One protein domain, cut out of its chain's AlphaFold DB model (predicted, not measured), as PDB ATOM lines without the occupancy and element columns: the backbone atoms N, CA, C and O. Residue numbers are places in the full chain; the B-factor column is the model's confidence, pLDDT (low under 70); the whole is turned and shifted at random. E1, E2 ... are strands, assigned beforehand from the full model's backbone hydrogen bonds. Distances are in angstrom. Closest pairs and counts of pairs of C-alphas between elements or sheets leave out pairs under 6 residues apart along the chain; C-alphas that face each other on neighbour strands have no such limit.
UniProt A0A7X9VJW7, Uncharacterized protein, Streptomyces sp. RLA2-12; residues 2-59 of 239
ATOM      1  N   THR A   2     -10.007  -1.233 -25.540       45.53
ATOM      2  CA  THR A   2     -10.009  -0.960 -26.991       45.53
ATOM      3  C   THR A   2     -11.402  -0.857 -27.614       45.53
ATOM      4  O   THR A   2     -11.481  -0.823 -28.828       45.53
ATOM      5  N   ASP A   3     -12.487  -0.766 -26.837       46.16
ATOM      6  CA  ASP A   3     -13.847  -0.904 -27.396       46.16
ATOM      7  C   ASP A   3     -14.908  -0.028 -26.705       46.16
ATOM      8  O   ASP A   3     -15.985  -0.493 -26.346       46.16
ATOM      9  N   THR A   4     -14.635   1.268 -26.510       45.44
ATOM     10  CA  THR A   4     -15.681   2.209 -26.034       45.44
ATOM     11  C   THR A   4     -15.939   3.388 -26.976       45.44
ATOM     12  O   THR A   4     -16.894   4.127 -26.771       45.44
ATOM     13  N   VAL A   5     -15.154   3.558 -28.046       47.62
ATOM     14  CA  VAL A   5     -15.325   4.689 -28.986       47.62
ATOM     15  C   VAL A   5     -16.235   4.330 -30.175       47.62
ATOM     16  O   VAL A   5     -16.796   5.211 -30.813       47.62
ATOM     17  N   ALA A   6     -16.481   3.042 -30.434       44.84
ATOM     18  CA  ALA A   6     -17.260   2.583 -31.591       44.84
ATOM     19  C   ALA A   6     -18.797   2.653 -31.421       44.84
ATOM     20  O   ALA A   6     -19.524   2.301 -32.346       44.84
ATOM     21  N   ALA A   7     -19.312   3.097 -30.267       44.16
ATOM     22  CA  ALA A   7     -20.738   3.001 -29.933       44.16
ATOM     23  C   ALA A   7     -21.446   4.343 -29.658       44.16
ATOM     24  O   ALA A   7     -22.540   4.342 -29.102       44.16
ATOM     25  N   ILE A   8     -20.906   5.479 -30.119       49.41
ATOM     26  CA  ILE A   8     -21.755   6.639 -30.468       49.41
ATOM     27  C   ILE A   8     -22.201   6.438 -31.923       49.41
ATOM     28  O   ILE A   8     -21.931   7.224 -32.827       49.41
ATOM     29  N   ALA A   9     -22.812   5.282 -32.168       45.97
ATOM     30  CA  ALA A   9     -23.430   4.960 -33.432       45.97
ATOM     31  C   ALA A   9     -24.760   5.716 -33.496       45.97
ATOM     32  O   ALA A   9     -25.688   5.414 -32.750       45.97
ATOM     33  N   ALA A  10     -24.822   6.705 -34.388       49.19
ATOM     34  CA  ALA A  10     -26.050   7.184 -35.011       49.19
ATOM     35  C   ALA A  10     -27.206   7.521 -34.051       49.19
ATOM     36  O   ALA A  10     -28.341   7.086 -34.256       49.19
ATOM     37  N   GLN A  11     -26.968   8.382 -33.054       55.91
ATOM     38  CA  GLN A  11     -28.064   9.281 -32.698       55.91
ATOM     39  C   GLN A  11     -28.399  10.049 -33.978       55.91
ATOM     40  O   GLN A  11     -27.524  10.685 -34.563       55.91
ATOM     41  N   HIS A  12     -29.633   9.898 -34.457       61.12
ATOM     42  CA  HIS A  12     -30.192  10.729 -35.514       61.12
ATOM     43  C   HIS A  12     -30.175  12.170 -34.997       61.12
ATOM     44  O   HIS A  12     -31.123  12.630 -34.366       61.12
ATOM     45  N   ILE A  13     -29.052  12.856 -35.188       74.50
ATOM     46  CA  ILE A  13     -28.967  14.291 -34.988       74.50
ATOM     47  C   ILE A  13     -29.717  14.871 -36.179       74.50
ATOM     48  O   ILE A  13     -29.252  14.806 -37.317       74.50
ATOM     49  N   GLU A  14     -30.934  15.335 -35.926       84.31
ATOM     50  CA  GLU A  14     -31.704  16.066 -36.919       84.31
ATOM     51  C   GLU A  14     -30.954  17.365 -37.224       84.31
ATOM     52  O   GLU A  14     -30.740  18.191 -36.338       84.31
ATOM     53  N   SER A  15     -30.489  17.511 -38.465       88.88
ATOM     54  CA  SER A  15     -29.796  18.718 -38.903       88.88
ATOM     55  C   SER A  15     -30.787  19.865 -39.056       88.88
ATOM     56  O   SER A  15     -31.899  19.664 -39.554       88.88
ATOM     57  N   LYS A  16     -30.361  21.086 -38.727       90.75
ATOM     58  CA  LYS A  16     -31.149  22.297 -39.013       90.75
ATOM     59  C   LYS A  16     -31.601  22.361 -40.485       90.75
ATOM     60  O   LYS A  16     -30.872  21.913 -41.376       90.75
ATOM     61  N   PRO A  17     -32.759  22.980 -40.789       94.88
ATOM     62  CA  PRO A  17     -33.162  23.247 -42.167       94.88
ATOM     63  C   PRO A  17     -32.049  23.936 -42.967       94.88
ATOM     64  O   PRO A  17     -31.359  24.826 -42.467       94.88
ATOM     65  N   GLY A  18     -31.845  23.494 -44.209       95.31
ATOM     66  CA  GLY A  18     -30.776  24.007 -45.070       95.31
ATOM     67  C   GLY A  18     -29.358  23.579 -44.673       95.31
ATOM     68  O   GLY A  18     -28.411  24.052 -45.293       95.31
ATOM     69  N   HIS A  19     -29.197  22.691 -43.687       97.06
ATOM     70  CA  HIS A  19     -27.914  22.106 -43.296       97.06
ATOM     71  C   HIS A  19     -27.874  20.610 -43.611       97.06
ATOM     72  O   HIS A  19     -28.894  19.956 -43.822       97.06
ATOM     73  N   ARG A  20     -26.658  20.074 -43.646       96.12
ATOM     74  CA  ARG A  20     -26.342  18.651 -43.756       96.12
ATOM     75  C   ARG A  20     -25.272  18.304 -42.730       96.12
ATOM     76  O   ARG A  20     -24.455  19.154 -42.385       96.12
ATOM     77  N   LEU A  21     -25.250  17.059 -42.272       96.38
ATOM     78  CA  LEU A  21     -24.123  16.558 -41.491       96.38
ATOM     79  C   LEU A  21     -22.994  16.156 -42.438       96.38
ATOM     80  O   LEU A  21     -23.219  15.411 -43.394       96.38
ATOM     81  N   VAL A  22     -21.788  16.644 -42.167       96.12
ATOM     82  CA  VAL A  22     -20.567  16.278 -42.899       96.12
ATOM     83  C   VAL A  22     -19.462  15.925 -41.905       96.12
ATOM     84  O   VAL A  22     -19.461  16.460 -40.794       96.12
ATOM     85  N   PRO A  23     -18.529  15.027 -42.255       97.25
ATOM     86  CA  PRO A  23     -17.337  14.834 -41.445       97.25
ATOM     87  C   PRO A  23     -16.429  16.068 -41.557       97.25
ATOM     88  O   PRO A  23     -16.264  16.627 -42.637       97.25
ATOM     89  N   ALA A  24     -15.830  16.469 -40.442       97.56
ATOM     90  CA  ALA A  24     -14.805  17.500 -40.348       97.56
ATOM     91  C   ALA A  24     -13.644  16.978 -39.499       97.56
ATOM     92  O   ALA A  24     -13.860  16.316 -38.480       97.56
ATOM     93  N   ARG A  25     -12.412  17.249 -39.926       97.75
ATOM     94  CA  ARG A  25     -11.201  16.763 -39.270       97.75
ATOM     95  C   ARG A  25     -10.598  17.843 -38.385       97.75
ATOM     96  O   ARG A  25     -10.295  18.936 -38.860       97.75
ATOM     97  N   PHE A  26     -10.358  17.495 -37.122       97.50
ATOM     98  CA  PHE A  26      -9.765  18.393 -36.130       97.50
ATOM     99  C   PHE A  26      -8.526  17.806 -35.459       97.50
ATOM    100  O   PHE A  26      -8.414  16.587 -35.319       97.50
ATOM    101  N   GLY A  27      -7.631  18.668 -34.971       96.56
ATOM    102  CA  GLY A  27      -6.508  18.297 -34.107       96.56
ATOM    103  C   GLY A  27      -5.126  18.543 -34.716       96.56
ATOM    104  O   GLY A  27      -4.970  19.111 -35.794       96.56
ATOM    105  N   LYS A  28      -4.082  18.126 -33.991       95.50
ATOM    106  CA  LYS A  28      -2.685  18.280 -34.437       95.50
ATOM    107  C   LYS A  28      -2.339  17.240 -35.513       95.50
ATOM    108  O   LYS A  28      -2.878  16.134 -35.459       95.50
ATOM    109  N   PRO A  29      -1.391  17.525 -36.425       94.12
ATOM    110  CA  PRO A  29      -0.905  16.535 -37.384       94.12
ATOM    111  C   PRO A  29      -0.508  15.214 -36.707       94.12
ATOM    112  O   PRO A  29       0.279  15.210 -35.760       94.12
ATOM    113  N   GLY A  30      -1.080  14.096 -37.168       94.44
ATOM    114  CA  GLY A  30      -0.851  12.760 -36.598       94.44
ATOM    115  C   GLY A  30      -1.684  12.424 -35.353       94.44
ATOM    116  O   GLY A  30      -1.590  11.313 -34.839       94.44
ATOM    117  N   GLN A  31      -2.504  13.359 -34.870       95.69
ATOM    118  CA  GLN A  31      -3.442  13.197 -33.753       95.69
ATOM    119  C   GLN A  31      -4.812  13.789 -34.113       95.69
ATOM    120  O   GLN A  31      -5.444  14.465 -33.302       95.69
ATOM    121  N   GLN A  32      -5.234  13.587 -35.361       97.06
ATOM    122  CA  GLN A  32      -6.504  14.096 -35.857       97.06
ATOM    123  C   GLN A  32      -7.670  13.153 -35.534       97.06
ATOM    124  O   GLN A  32      -7.493  11.936 -35.467       97.06
ATOM    125  N   ALA A  33      -8.867  13.718 -35.387       96.00
ATOM    126  CA  ALA A  33     -10.121  12.985 -35.268       96.00
ATOM    127  C   ALA A  33     -11.178  13.573 -36.209       96.00
ATOM    128  O   ALA A  33     -11.262  14.793 -36.363       96.00
ATOM    129  N   ASP A  34     -11.988  12.698 -36.804       96.06
ATOM    130  CA  ASP A  34     -13.121  13.093 -37.636       96.06
ATOM    131  C   ASP A  34     -14.373  13.215 -36.755       96.06
ATOM    132  O   ASP A  34     -14.725  12.293 -36.015       96.06
ATOM    133  N   VAL A  35     -15.040  14.364 -36.825       94.88
ATOM    134  CA  VAL A  35     -16.259  14.695 -36.080       94.88
ATOM    135  C   VAL A  35     -17.337  15.104 -37.075       94.88
ATOM    136  O   VAL A  35     -17.062  15.818 -38.033       94.88
ATOM    137  N   TRP A  36     -18.574  14.660 -36.866       95.00
ATOM    138  CA  TRP A  36     -19.700  15.090 -37.695       95.00
ATOM    139  C   TRP A  36     -20.192  16.463 -37.243       95.00
ATOM    140  O   TRP A  36     -20.550  16.636 -36.078       95.00
ATOM    141  N   VAL A  37     -20.223  17.421 -38.166       95.12
ATOM    142  CA  VAL A  37     -20.630  18.809 -37.913       95.12
ATOM    143  C   VAL A  37     -21.813  19.192 -38.794       95.12
ATOM    144  O   VAL A  37     -21.978  18.666 -39.899       95.12
ATOM    145  N   GLU A  38     -22.648  20.109 -38.305       95.50
ATOM    146  CA  GLU A  38     -23.661  20.751 -39.141       95.50
ATOM    147  C   GLU A  38     -22.974  21.702 -40.117       95.50
ATOM    148  O   GLU A  38     -22.256  22.606 -39.712       95.50
ATOM    149  N   CYS A  39     -23.216  21.503 -41.405       96.94
ATOM    150  CA  CYS A  39     -22.635  22.295 -42.473       96.94
ATOM    151  C   CYS A  39     -23.766  22.803 -43.376       96.94
ATOM    152  O   CYS A  39     -24.611  22.002 -43.801       96.94
ATOM    153  N   PRO A  40     -23.835  24.108 -43.680       97.62
ATOM    154  CA  PRO A  40     -24.836  24.636 -44.592       97.62
ATOM    155  C   PRO A  40     -24.781  23.934 -45.954       97.62
ATOM    156  O   PRO A  40     -23.710  23.647 -46.487       97.62
ATOM    157  N   ALA A  41     -25.935  23.676 -46.568       97.38
ATOM    158  CA  ALA A  41     -26.017  22.962 -47.846       97.38
ATOM    159  C   ALA A  41     -25.311  23.699 -49.005       97.38
ATOM    160  O   ALA A  41     -24.940  23.076 -50.004       97.38
ATOM    161  N   TRP A  42     -25.114  25.014 -48.870       97.25
ATOM    162  CA  TRP A  42     -24.370  25.841 -49.819       97.25
ATOM    163  C   TRP A  42     -22.846  25.735 -49.665       97.25
ATOM    164  O   TRP A  42     -22.143  26.036 -50.628       97.25
ATOM    165  N   CYS A  43     -22.334  25.282 -48.514       97.88
ATOM    166  CA  CYS A  43     -20.899  25.149 -48.272       97.88
ATOM    167  C   CYS A  43     -20.289  24.085 -49.197       97.88
ATOM    168  O   CYS A  43     -20.834  22.980 -49.358       97.88
ATOM    169  N   LYS A  44     -19.165  24.438 -49.825       97.12
ATOM    170  CA  LYS A  44     -18.417  23.596 -50.771       97.12
ATOM    171  C   LYS A  44     -17.062  23.144 -50.245       97.12
ATOM    172  O   LYS A  44     -16.394  22.383 -50.940       97.12
ATOM    173  N   ASP A  45     -16.700  23.585 -49.051       96.50
ATOM    174  CA  ASP A  45     -15.438  23.241 -48.422       96.50
ATOM    175  C   ASP A  45     -15.380  21.755 -48.025       96.50
ATOM    176  O   ASP A  45     -16.392  21.161 -47.629       96.50
ATOM    177  N   ASP A  46     -14.203  21.144 -48.158       97.25
ATOM    178  CA  ASP A  46     -13.960  19.765 -47.734       97.25
ATOM    179  C   ASP A  46     -13.294  19.782 -46.359       97.25
ATOM    180  O   ASP A  46     -12.074  19.717 -46.232       97.25
ATOM    181  N   HIS A  47     -14.117  19.821 -45.311       97.44
ATOM    182  CA  HIS A  47     -13.647  19.939 -43.930       97.44
ATOM    183  C   HIS A  47     -12.808  18.744 -43.429       97.44
ATOM    184  O   HIS A  47     -12.311  18.778 -42.301       97.44
ATOM    185  N   VAL A  48     -12.654  17.665 -44.208       97.31
ATOM    186  CA  VAL A  48     -11.717  16.570 -43.895       97.31
ATOM    187  C   VAL A  48     -10.360  16.812 -44.546       97.31
ATOM    188  O   VAL A  48      -9.322  16.565 -43.920       97.31
ATOM    189  N   LYS A  49     -10.369  17.242 -45.810       96.62
ATOM    190  CA  LYS A  49      -9.161  17.545 -46.578       96.62
ATOM    191  C   LYS A  49      -8.494  18.825 -46.078       96.62
ATOM    192  O   LYS A  49      -7.290  18.811 -45.825       96.62
ATOM    193  N   ASP A  50      -9.283  19.873 -45.891       93.94
ATOM    194  CA  ASP A  50      -8.878  21.192 -45.416       93.94
ATOM    195  C   ASP A  50      -9.089  21.239 -43.892       93.94
ATOM    196  O   ASP A  50      -9.972  21.904 -43.357       93.94
ATOM    197  N   TRP A  51      -8.330  20.390 -43.185       93.25
ATOM    198  CA  TRP A  51      -8.531  20.150 -41.756       93.25
ATOM    199  C   TRP A  51      -8.259  21.407 -40.920       93.25
ATOM    200  O   TRP A  51      -7.332  22.170 -41.190       93.25
ATOM    201  N   ASN A  52      -8.988  21.537 -39.813       94.81
ATOM    202  CA  ASN A  52      -8.816  22.634 -38.866       94.81
ATOM    203  C   ASN A  52      -8.068  22.173 -37.612       94.81
ATOM    204  O   ASN A  52      -8.171  21.026 -37.179       94.81
ATOM    205  N   HIS A  53      -7.282  23.056 -36.997       95.69
ATOM    206  CA  HIS A  53      -6.570  22.706 -35.764       95.69
ATOM    207  C   HIS A  53      -7.520  22.684 -34.565       95.69
ATOM    208  O   HIS A  53      -7.463  21.752 -33.752       95.69
ATOM    209  N   HIS A  54      -8.411  23.672 -34.478       95.94
ATOM    210  CA  HIS A  54      -9.420  23.780 -33.436       95.94
ATOM    211  C   HIS A  54     -10.830  23.773 -34.033       95.94
ATOM    212  O   HIS A  54     -11.055  24.227 -35.147       95.94
ATOM    213  N   ALA A  55     -11.804  23.278 -33.263       93.81
ATOM    214  CA  ALA A  55     -13.207  23.282 -33.686       93.81
ATOM    215  C   ALA A  55     -13.779  24.698 -33.868       93.81
ATOM    216  O   ALA A  55     -14.753  24.870 -34.589       93.81
ATOM    217  N   VAL A  56     -13.171  25.694 -33.213       95.50
ATOM    218  CA  VAL A  56     -13.543  27.110 -33.343       95.50
ATOM    219  C   VAL A  56     -13.038  27.741 -34.641       95.50
ATOM    220  O   VAL A  56     -13.478  28.829 -34.960       95.50
ATOM    221  N   ASP A  57     -12.148  27.066 -35.374       95.25
ATOM    222  CA  ASP A  57     -11.616  27.547 -36.656       95.25
ATOM    223  C   ASP A  57     -12.428  26.990 -37.846       95.25
ATOM    224  O   ASP A  57     -12.006  27.073 -38.994       95.25
ATOM    225  N   LEU A  58     -13.558  26.319 -37.587       97.06
ATOM    226  CA  LEU A  58     -14.395  25.748 -38.638       97.06
ATOM    227  C   LEU A  58     -15.206  26.851 -39.323       97.06
ATOM    228  O   LEU A  58     -16.281  27.196 -38.843       97.06
ATOM    229  N   ASP A  59     -14.746  27.302 -40.482       97.56
ATOM    230  CA  ASP A  59     -15.493  28.212 -41.351       97.56
ATOM    231  C   ASP A  59     -16.293  27.466 -42.425       97.56
ATOM    232  O   ASP A  59     -16.045  26.301 -42.742       97.56
TER     233      ASP A  59
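AT A GLANCE: This is residues 2 to 59 of the 239 residues of an uncharacterized protein of Streptomyces sp. RLA2-12 (UniProt A0A7X9VJW7). There is little regular structure: one long, bent hairpin of strands E1 and E2, with the loop chain of residues 41 to 59 folding back along it. Residues 2 to 12 stick out as a free tail. The printed part has 58 residues and no named helix; E1 then E2 make an antiparallel two-strand sheet, class all strand, holding 20 residues. It is only just loose, close to compact, with a radius of gyration of the C-alphas of 12.6 A and spans of 37 by 27 by 17 A.

IN THESE COORDINATES: E1, residues 19 to 28, begins at C-alpha 19 (-27.914, 22.106, -43.296) and is 27.0 A long. E2, residues 31 to 40, is 26.6 A long and ends at C-alpha 40 (-24.836, 24.636, -44.592).

HOW THE PARTS SIT: E1 and E2 form a hairpin with a tight link, antiparallel at 156 degrees. N 24 and O 35 are within hydrogen-bond range at 2.8 A. E1 bends by 51 degrees at residue 22, E2 by 55 degrees at residue 36.

THE WHOLE: The C-alphas farthest apart, of Thr 2 and Trp 42, are 38.0 A apart. The printed part has no cut. Residues 2 to 12 have pLDDT under 70.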